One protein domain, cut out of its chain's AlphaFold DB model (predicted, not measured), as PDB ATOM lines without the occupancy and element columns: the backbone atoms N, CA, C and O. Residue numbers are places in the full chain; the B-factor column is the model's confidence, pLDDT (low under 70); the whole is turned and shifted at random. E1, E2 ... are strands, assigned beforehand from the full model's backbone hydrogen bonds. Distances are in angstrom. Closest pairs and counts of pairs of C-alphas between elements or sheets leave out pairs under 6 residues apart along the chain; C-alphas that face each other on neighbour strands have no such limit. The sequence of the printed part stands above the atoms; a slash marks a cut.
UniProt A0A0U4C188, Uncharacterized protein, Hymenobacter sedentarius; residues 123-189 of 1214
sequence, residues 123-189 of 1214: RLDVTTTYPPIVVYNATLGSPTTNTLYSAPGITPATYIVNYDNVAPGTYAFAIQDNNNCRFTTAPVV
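What this domain is: This is residues 123 to 189 of the 1214 residues of an uncharacterized protein of Hymenobacter sedentarius (UniProt A0A0U4C188). Two small antiparallel sheets of three strands lie partly face to face, a loose and offset sandwich in which E1, E4 and E3 make one layer and E2, E6 and E7 the other. The hairpin loop around Gly 153 makes one end of the long axis, and the turn around Pro 168 with E5 makes the other. The printed part has 67 residues, with no named helix and seven named strands, E1 to E7 in order; the sheet orders are E1 - E4 - E3 and E2 - E6 - E7. The class is all strand, though under half of the residues, 32 of 67, are in named elements. The whole is compact, with a radius of gyration of the C-alphas of 12.4 A, yet elongated, spanning 39 by 23 by 17 A.

Where its parts are: E1, residues 123 to 128, begins at C-alpha 123 (32.183, -1.008, 14.841) and is 16.4 A long. E2 is residues 133 to 136, 9.8 A, and E3 is residues 145 to 148, 10.3 A. E4, residues 157 to 164, is the longest strand at 23.4 A, ending at C-alpha 164 (30.118, 7.070, 17.414). E5 is residues 169 to 171, 6.5 A, and E6 is residues 174 to 177, 10.0 A. E7, residues 182 to 184, is 6.6 A long and ends at C-alpha 184 (24.809, -11.240, 23.776).

How they stand to each other: E1 and E4 are antiparallel at 160 degrees; N 126 and O 159 are 2.8 A apart, within hydrogen-bond range. E3 and E4 form a hairpin, antiparallel at 167 degrees, with N 160 and O 147 at 2.9 A. In the other sheet E2 and E6 are antiparallel at 160 degrees, with N 134 and O 176 at 2.8 A. E6 and E7 form a hairpin at 155 degrees, with N 175 and O 183 at 2.8 A. Between the sheets, the closest C-alphas of E2 and E4 are those of Val 135 and Val 161, 7.7 A apart. E1 and E6 are apart, and so are E3 and E7. E5 pairs with no named strand, but its residues 170 to 171 pair antiparallel with residues 188 to 189. E5 runs on into E6 across a break of 2 residues, at 19 degrees.

The domain as a whole: The two C-alphas farthest apart, those of Gly 153 and Pro 168, are 39.1 A apart. The printed part has no cut. The links E2 to E3 and E3 to E4 are short, with 8 residues each; the other four are tight. The mean pLDDT of the printed part is 71.8, and it is under 70 at residues 128 to 133, 145 to 157, 179 to 181 and 188 to 189.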
ATOM      1  N   ARG A 123      32.681  -0.368  16.061       81.56
ATOM      2  CA  ARG A 123      32.183  -1.008  14.841       81.56
ATOM      3  C   ARG A 123      31.982  -2.500  15.092       81.56
ATOM      4  O   ARG A 123      32.851  -3.149  15.670       81.56
ATOM      5  N   LEU A 124      30.845  -3.024  14.646       76.94
ATOM      6  CA  LEU A 124      30.487  -4.439  14.703       76.94
ATOM      7  C   LEU A 124      30.126  -4.916  13.296       76.94
ATOM      8  O   LEU A 124      29.184  -4.400  12.694       76.94
ATOM      9  N   ASP A 125      30.842  -5.927  12.814       77.19
ATOM     10  CA  ASP A 125      30.560  -6.596  11.547       77.19
ATOM     11  C   ASP A 125      29.873  -7.937  11.869       77.19
ATOM     12  O   ASP A 125      30.440  -8.788  12.555       77.19
ATOM     13  N   VAL A 126      28.618  -8.103  11.441       72.88
ATOM     14  CA  VAL A 126      27.748  -9.239  11.799       72.88
ATOM     15  C   VAL A 126      27.303  -9.967  10.534       72.88
ATOM     16  O   VAL A 126      26.566  -9.411   9.720       72.88
ATOM     17  N   THR A 127      27.715 -11.225  10.382       71.31
ATOM     18  CA  THR A 127      27.367 -12.079   9.234       71.31
ATOM     19  C   THR A 127      26.321 -13.120   9.638       71.31
ATOM     20  O   THR A 127      26.499 -13.819  10.632       71.31
ATOM     21  N   THR A 128      25.223 -13.221   8.882       67.25
ATOM     22  CA  THR A 128      24.080 -14.108   9.169       67.25
ATOM     23  C   THR A 128      23.485 -14.719   7.899       67.25
ATOM     24  O   THR A 128      23.484 -14.103   6.834       67.25
ATOM     25  N   THR A 129      22.915 -15.918   8.002       63.62
ATOM     26  CA  THR A 129      22.057 -16.518   6.965       63.62
ATOM     27  C   THR A 129      20.582 -16.113   7.086       63.62
ATOM     28  O   THR A 129      19.833 -16.309   6.132       63.62
ATOM     29  N   TYR A 130      20.168 -15.506   8.207       63.19
ATOM     30  CA  TYR A 130      18.777 -15.154   8.515       63.19
ATOM     31  C   TYR A 130      18.615 -13.643   8.785       63.19
ATOM     32  O   TYR A 130      18.802 -13.190   9.917       63.19
ATOM     33  N   PRO A 131      18.297 -12.835   7.756       62.59
ATOM     34  CA  PRO A 131      17.953 -11.422   7.905       62.59
ATOM     35  C   PRO A 131      16.437 -11.206   8.110       62.59
ATOM     36  O   PRO A 131      15.636 -12.025   7.655       62.59
ATOM     37  N   PRO A 132      16.004 -10.057   8.667       55.22
ATOM     38  CA  PRO A 132      16.797  -9.000   9.299       55.22
ATOM     39  C   PRO A 132      17.185  -9.307  10.758       55.22
ATOM     40  O   PRO A 132      16.576 -10.135  11.430       55.22
ATOM     41  N   ILE A 133      18.189  -8.573  11.246       68.62
ATOM     42  CA  ILE A 133      18.681  -8.599  12.630       68.62
ATOM     43  C   ILE A 133      18.570  -7.197  13.240       68.62
ATOM     44  O   ILE A 133      18.880  -6.199  12.583       68.62
ATOM     45  N   VAL A 134      18.199  -7.125  14.519       76.25
ATOM     46  CA  VAL A 134      18.286  -5.916  15.346       76.25
ATOM     47  C   VAL A 134      19.495  -6.033  16.274       76.25
ATOM     48  O   VAL A 134      19.549  -6.913  17.133       76.25
ATOM     49  N   VAL A 135      20.458  -5.121  16.128       76.69
ATOM     50  CA  VAL A 135      21.580  -4.958  17.066       76.69
ATOM     51  C   VAL A 135      21.297  -3.749  17.949       76.69
ATOM     52  O   VAL A 135      21.038  -2.660  17.436       76.69
ATOM     53  N   TYR A 136      21.335  -3.933  19.268       78.50
ATOM     54  CA  TYR A 136      21.132  -2.850  20.228       78.50
ATOM     55  C   TYR A 136      21.976  -3.019  21.491       78.50
ATOM     56  O   TYR A 136      22.303  -4.124  21.929       78.50
ATOM     57  N   ASN A 137      22.299  -1.891  22.113       84.75
ATOM     58  CA  ASN A 137      22.985  -1.826  23.393       84.75
ATOM     59  C   ASN A 137      22.071  -1.122  24.402       84.75
ATOM     60  O   ASN A 137      21.529  -0.061  24.102       84.75
ATOM     61  N   ALA A 138      21.900  -1.688  25.598       76.19
ATOM     62  CA  ALA A 138      20.991  -1.129  26.604       76.19
ATOM     63  C   ALA A 138      21.408   0.268  27.112       76.19
ATOM     64  O   ALA A 138      20.559   1.022  27.577       76.19
ATOM     65  N   THR A 139      22.696   0.613  27.004       80.00
ATOM     66  CA  THR A 139      23.273   1.878  27.486       80.00
ATOM     67  C   THR A 139      23.487   2.891  26.358       80.00
ATOM     68  O   THR A 139      23.324   4.086  26.582       80.00
ATOM     69  N   LEU A 140      23.847   2.435  25.151       79.88
ATOM     70  CA  LEU A 140      24.112   3.306  23.990       79.88
ATOM     71  C   LEU A 140      22.896   3.499  23.066       79.88
ATOM     72  O   LEU A 140      22.905   4.395  22.227       79.88
ATOM     73  N   GLY A 141      21.852   2.678  23.207       78.31
ATOM     74  CA  GLY A 141      20.655   2.729  22.368       78.31
ATOM     75  C   GLY A 141      20.858   2.131  20.971       78.31
ATOM     76  O   GLY A 141      21.608   1.165  20.782       78.31
ATOM     77  N   SER A 142      20.145   2.690  19.993       74.50
ATOM     78  CA  SER A 142      20.240   2.306  18.578       74.50
ATOM     79  C   SER A 142      21.514   2.867  17.922       74.50
ATOM     80  O   SER A 142      21.948   3.957  18.293       74.50
ATOM     81  N   PRO A 143      22.111   2.159  16.946       76.31
ATOM     82  CA  PRO A 143      23.342   2.587  16.274       76.31
ATOM     83  C   PRO A 143      23.162   3.848  15.416       76.31
ATOM     84  O   PRO A 143      22.059   4.142  14.952       76.31
ATOM     85  N   THR A 144      24.260   4.569  15.157       72.75
ATOM     86  CA  THR A 144      24.252   5.805  14.345       72.75
ATOM     87  C   THR A 144      24.057   5.514  12.860       72.75
ATOM     88  O   THR A 144      23.392   6.274  12.159       72.75
ATOM     89  N   THR A 145      24.610   4.398  12.379       65.25
ATOM     90  CA  THR A 145      24.432   3.887  11.013       65.25
ATOM     91  C   THR A 145      24.402   2.360  11.010       65.25
ATOM     92  O   THR A 145      25.079   1.707  11.806       65.25
ATOM     93  N   ASN A 146      23.620   1.787  10.093       69.19
ATOM     94  CA  ASN A 146      23.566   0.350   9.842       69.19
ATOM     95  C   ASN A 146      23.548   0.128   8.322       69.19
ATOM     96  O   ASN A 146      22.656   0.636   7.640       69.19
ATOM     97  N   THR A 147      24.555  -0.568   7.791       68.56
ATOM     98  CA  THR A 147      24.778  -0.696   6.339       68.56
ATOM     99  C   THR A 147      24.868  -2.164   5.937       68.56
ATOM    100  O   THR A 147      25.708  -2.897   6.456       68.56
ATOM    101  N   LEU A 148      24.021  -2.588   4.996       69.06
ATOM    102  CA  LEU A 148      24.071  -3.916   4.376       69.06
ATOM    103  C   LEU A 148      25.073  -3.900   3.213       69.06
ATOM    104  O   LEU A 148      24.983  -3.014   2.364       69.06
ATOM    105  N   TYR A 149      25.988  -4.875   3.148       58.12
ATOM    106  CA  TYR A 149      27.051  -4.903   2.125       58.12
ATOM    107  C   TYR A 149      26.957  -6.054   1.100       58.12
ATOM    108  O   TYR A 149      27.829  -6.193   0.245       58.12
ATOM    109  N   SER A 150      25.906  -6.879   1.150       56.88
ATOM    110  CA  SER A 150      25.689  -8.005   0.227       56.88
ATOM    111  C   SER A 150      24.628  -7.703  -0.838       56.88
ATOM    112  O   SER A 150      23.584  -7.119  -0.544       56.88
ATOM    113  N   ALA A 151      24.861  -8.157  -2.074       50.56
ATOM    114  CA  ALA A 151      23.871  -8.089  -3.149       50.56
ATOM    115  C   ALA A 151      22.645  -8.988  -2.847       50.56
ATOM    116  O   ALA A 151      22.812 -10.042  -2.223       50.56
ATOM    117  N   PRO A 152      21.423  -8.626  -3.292       45.44
ATOM    118  CA  PRO A 152      20.230  -9.433  -3.037       45.44
ATOM    119  C   PRO A 152      20.367 -10.855  -3.600       45.44
ATOM    120  O   PRO A 152      20.535 -11.028  -4.805       45.44
ATOM    121  N   GLY A 153      20.263 -11.865  -2.731       57.31
ATOM    122  CA  GLY A 153      20.271 -13.284  -3.115       57.31
ATOM    123  C   GLY A 153      21.541 -14.076  -2.779       57.31
ATOM    124  O   GLY A 153      21.585 -15.259  -3.098       57.31
ATOM    125  N   ILE A 154      22.546 -13.478  -2.128       51.53
ATOM    126  CA  ILE A 154      23.720 -14.207  -1.615       51.53
ATOM    127  C   ILE A 154      23.570 -14.419  -0.103       51.53
ATOM    128  O   ILE A 154      23.484 -13.452   0.653       51.53
ATOM    129  N   THR A 155      23.553 -15.678   0.335       55.25
ATOM    130  CA  THR A 155      23.692 -16.076   1.743       55.25
ATOM    131  C   THR A 155      25.116 -16.588   2.004       55.25
ATOM    132  O   THR A 155      25.635 -17.344   1.182       55.25
ATOM    133  N   PRO A 156      25.756 -16.232   3.137       61.69
ATOM    134  CA  PRO A 156      25.281 -15.335   4.195       61.69
ATOM    135  C   PRO A 156      25.415 -13.838   3.843       61.69
ATOM    136  O   PRO A 156      26.221 -13.444   3.004       61.69
ATOM    137  N   ALA A 157      24.630 -13.001   4.524       67.00
ATOM    138  CA  ALA A 157      24.626 -11.546   4.402       67.00
ATOM    139  C   ALA A 157      25.361 -10.883   5.581       67.00
ATOM    140  O   ALA A 157      25.197 -11.301   6.730       67.00
ATOM    141  N   THR A 158      26.124  -9.818   5.312       76.06
ATOM    142  CA  THR A 158      26.894  -9.077   6.330       76.06
ATOM    143  C   THR A 158      26.336  -7.671   6.555       76.06
ATOM    144  O   THR A 158      26.117  -6.905   5.608       76.06
ATOM    145  N   TYR A 159      26.148  -7.332   7.830       73.75
ATOM    146  CA  TYR A 159      25.718  -6.036   8.345       73.75
ATOM    147  C   TYR A 159      26.876  -5.344   9.067       73.75
ATOM    148  O   TYR A 159      27.531  -5.964   9.903       73.75
ATOM    149  N   ILE A 160      27.092  -4.058   8.788       78.56
ATOM    150  CA  ILE A 160      28.063  -3.217   9.499       78.56
ATOM    151  C   ILE A 160      27.298  -2.212  10.357       78.56
ATOM    152  O   ILE A 160      26.560  -1.372   9.830       78.56
ATOM    153  N   VAL A 161      27.501  -2.290  11.672       81.50
ATOM    154  CA  VAL A 161      26.838  -1.467  12.688       81.50
ATOM    155  C   VAL A 161      27.869  -0.577  13.377       81.50
ATOM    156  O   VAL A 161      28.836  -1.086  13.943       81.50
ATOM    157  N   ASN A 162      27.654   0.741  13.364       80.81
ATOM    158  CA  ASN A 162      28.560   1.704  13.999       80.81
ATOM    159  C   ASN A 162      27.886   2.461  15.155       80.81
ATOM    160  O   ASN A 162      26.713   2.835  15.082       80.81
ATOM    161  N   TYR A 163      28.674   2.730  16.195       81.56
ATOM    162  CA  TYR A 163      28.371   3.644  17.290       81.56
ATOM    163  C   TYR A 163      29.505   4.667  17.415       81.56
ATOM    164  O   TYR A 163      30.656   4.296  17.644       81.56
ATOM    165  N   ASP A 164      29.177   5.951  17.289       78.69
ATOM    166  CA  ASP A 164      30.118   7.070  17.414       78.69
ATOM    167  C   ASP A 164      29.987   7.776  18.772       78.69
ATOM    168  O   ASP A 164      28.893   7.859  19.327       78.69
ATOM    169  N   ASN A 165      31.083   8.367  19.261       78.25
ATOM    170  CA  ASN A 165      31.155   9.115  20.527       78.25
ATOM    171  C   ASN A 165      30.793   8.277  21.769       78.25
ATOM    172  O   ASN A 165      30.178   8.769  22.718       78.25
ATOM    173  N   VAL A 166      31.184   7.002  21.769       78.69
ATOM    174  CA  VAL A 166      31.004   6.092  22.901       78.69
ATOM    175  C   VAL A 166      31.918   6.525  24.050       78.69
ATOM    176  O   VAL A 166      33.132   6.644  23.880       78.69
ATOM    177  N   ALA A 167      31.331   6.771  25.222       77.56
ATOM    178  CA  ALA A 167      32.085   7.117  26.423       77.56
ATOM    179  C   ALA A 167      32.994   5.949  26.870       77.56
ATOM    180  O   ALA A 167      32.692   4.793  26.576       77.56
ATOM    181  N   PRO A 168      34.091   6.202  27.605       75.12
ATOM    182  CA  PRO A 168      34.908   5.124  28.149       75.12
ATOM    183  C   PRO A 168      34.108   4.247  29.121       75.12
ATOM    184  O   PRO A 168      33.448   4.754  30.030       75.12
ATOM    185  N   GLY A 169      34.171   2.930  28.936       78.75
ATOM    186  CA  GLY A 169      33.343   1.972  29.662       78.75
ATOM    187  C   GLY A 169      33.310   0.593  29.005       78.75
ATOM    188  O   GLY A 169      33.908   0.369  27.954       78.75
ATOM    189  N   THR A 170      32.594  -0.338  29.635       77.00
ATOM    190  CA  THR A 170      32.454  -1.723  29.166       77.00
ATOM    191  C   THR A 170      31.035  -1.960  28.656       77.00
ATOM    192  O   THR A 170      30.068  -1.748  29.387       77.00
ATOM    193  N   TYR A 171      30.904  -2.419  27.411       81.94
ATOM    194  CA  TYR A 171      29.640  -2.496  26.678       81.94
ATOM    195  C   TYR A 171      29.393  -3.904  26.126       81.94
ATOM    196  O   TYR A 171      30.211  -4.434  25.380       81.94
ATOM    197  N   ALA A 172      28.243  -4.498  26.447       79.88
ATOM    198  CA  ALA A 172      27.783  -5.755  25.851       79.88
ATOM    199  C   ALA A 172      26.633  -5.482  24.870       79.88
ATOM    200  O   ALA A 172      25.711  -4.727  25.189       79.88
ATOM    201  N   PHE A 173      26.686  -6.078  23.679       81.56
ATOM    202  CA  PHE A 173      25.707  -5.848  22.617       81.56
ATOM    203  C   PHE A 173      24.748  -7.028  22.511       81.56
ATOM    204  O   PHE A 173      25.179  -8.178  22.485       81.56
ATOM    205  N   ALA A 174      23.452  -6.736  22.429       79.81
ATOM    206  CA  ALA A 174      22.435  -7.725  22.119       79.81
ATOM    207  C   ALA A 174      22.197  -7.756  20.607       79.81
ATOM    208  O   ALA A 174      21.926  -6.725  19.990       79.81
ATOM    209  N   ILE A 175      22.269  -8.953  20.039       80.44
ATOM    210  CA  ILE A 175      21.943  -9.258  18.650       80.44
ATOM    211  C   ILE A 175      20.685 -10.127  18.693       80.44
ATOM    212  O   ILE A 175      20.688 -11.179  19.332       80.44
ATOM    213  N   GLN A 176      19.602  -9.666  18.074       78.38
ATOM    214  CA  GLN A 176      18.301 -10.331  18.096       78.38
ATOM    215  C   GLN A 176      17.792 -10.529  16.669       78.38
ATOM    216  O   GLN A 176      17.764  -9.579  15.884       78.38
ATOM    217  N   ASP A 177      17.405 -11.757  16.336       76.62
ATOM    218  CA  ASP A 177      16.770 -12.080  15.060       76.62
ATOM    219  C   ASP A 177      15.238 -11.911  15.118       76.62
ATOM    220  O   ASP A 177      14.643 -11.638  16.167       76.62
ATOM    221  N   ASN A 178      14.580 -12.097  13.973       71.50
ATOM    222  CA  ASN A 178      13.118 -12.046  13.871       71.50
ATOM    223  C   ASN A 178      12.381 -13.176  14.618       71.50
ATOM    224  O   ASN A 178      11.165 -13.085  14.777       71.50
ATOM    225  N   ASN A 179      13.082 -14.213  15.089       66.06
ATOM    226  CA  ASN A 179      12.511 -15.310  15.873       66.06
ATOM    227  C   ASN A 179      12.628 -15.061  17.391       66.06
ATOM    228  O   ASN A 179      12.345 -15.955  18.186       66.06
ATOM    229  N   ASN A 180      13.021 -13.846  17.801       65.88
ATOM    230  CA  ASN A 180      13.325 -13.456  19.183       65.88
ATOM    231  C   ASN A 180      14.497 -14.217  19.830       65.88
ATOM    232  O   ASN A 180      14.709 -14.077  21.039       65.88
ATOM    233  N   CYS A 181      15.309 -14.954  19.067       67.94
ATOM    234  CA  CYS A 181      16.524 -15.546  19.613       67.94
ATOM    235  C   CYS A 181      17.571 -14.437  19.807       67.94
ATOM    236  O   CYS A 181      17.875 -13.665  18.894       67.94
ATOM    237  N   ARG A 182      18.086 -14.315  21.038       70.88
ATOM    238  CA  ARG A 182      18.917 -13.186  21.479       70.88
ATOM    239  C   ARG A 182      20.301 -13.662  21.907       70.88
ATOM    240  O   ARG A 182      20.455 -14.257  22.969       70.88
ATOM    241  N   PHE A 183      21.310 -13.331  21.113       73.75
ATOM    242  CA  PHE A 183      22.716 -13.501  21.465       73.75
ATOM    243  C   PHE A 183      23.243 -12.233  22.149       73.75
ATOM    244  O   PHE A 183      22.861 -11.122  21.780       73.75
ATOM    245  N   THR A 184      24.117 -12.377  23.147       73.50
ATOM    246  CA  THR A 184      24.809 -11.240  23.776       73.50
ATOM    247  C   THR A 184      26.307 -11.415  23.592       73.50
ATOM    248  O   THR A 184      26.848 -12.458  23.951       73.50
ATOM    249  N   THR A 185      26.979 -10.413  23.023       74.25
ATOM    250  CA  THR A 185      28.428 -10.466  22.802       74.25
ATOM    251  C   THR A 185      29.190 -10.499  24.125       74.25
ATOM    252  O   THR A 185      28.717  -9.985  25.143       74.25
ATOM    253  N   ALA A 186      30.429 -10.998  24.092       70.19
ATOM    254  CA  ALA A 186      31.385 -10.702  25.154       70.19
ATOM    255  C   ALA A 186      31.512  -9.168  25.351       70.19
ATOM    256  O   ALA A 186      31.300  -8.412  24.390       70.19
ATOM    257  N   PRO A 187      31.820  -8.680  26.567       74.38
ATOM    258  CA  PRO A 187      31.873  -7.246  26.825       74.38
ATOM    259  C   PRO A 187      33.065  -6.584  26.119       74.38
ATOM    260  O   PRO A 187      34.211  -6.981  26.315       74.38
ATOM    261  N   VAL A 188      32.797  -5.544  25.330       69.75
ATOM    262  CA  VAL A 188      33.806  -4.725  24.646       69.75
ATOM    263  C   VAL A 188      34.205  -3.567  25.559       69.75
ATOM    264  O   VAL A 188      33.342  -2.817  26.019       69.75
ATOM    265  N   VAL A 189      35.501  -3.407  25.830       67.88
ATOM    266  CA  VAL A 189      36.027  -2.340  26.699       67.88
ATOM    267  C   VAL A 189      36.531  -1.171  25.853       67.88
ATOM    268  O   VAL A 189      37.495  -1.308  25.104       67.88
TER     269      VAL A 189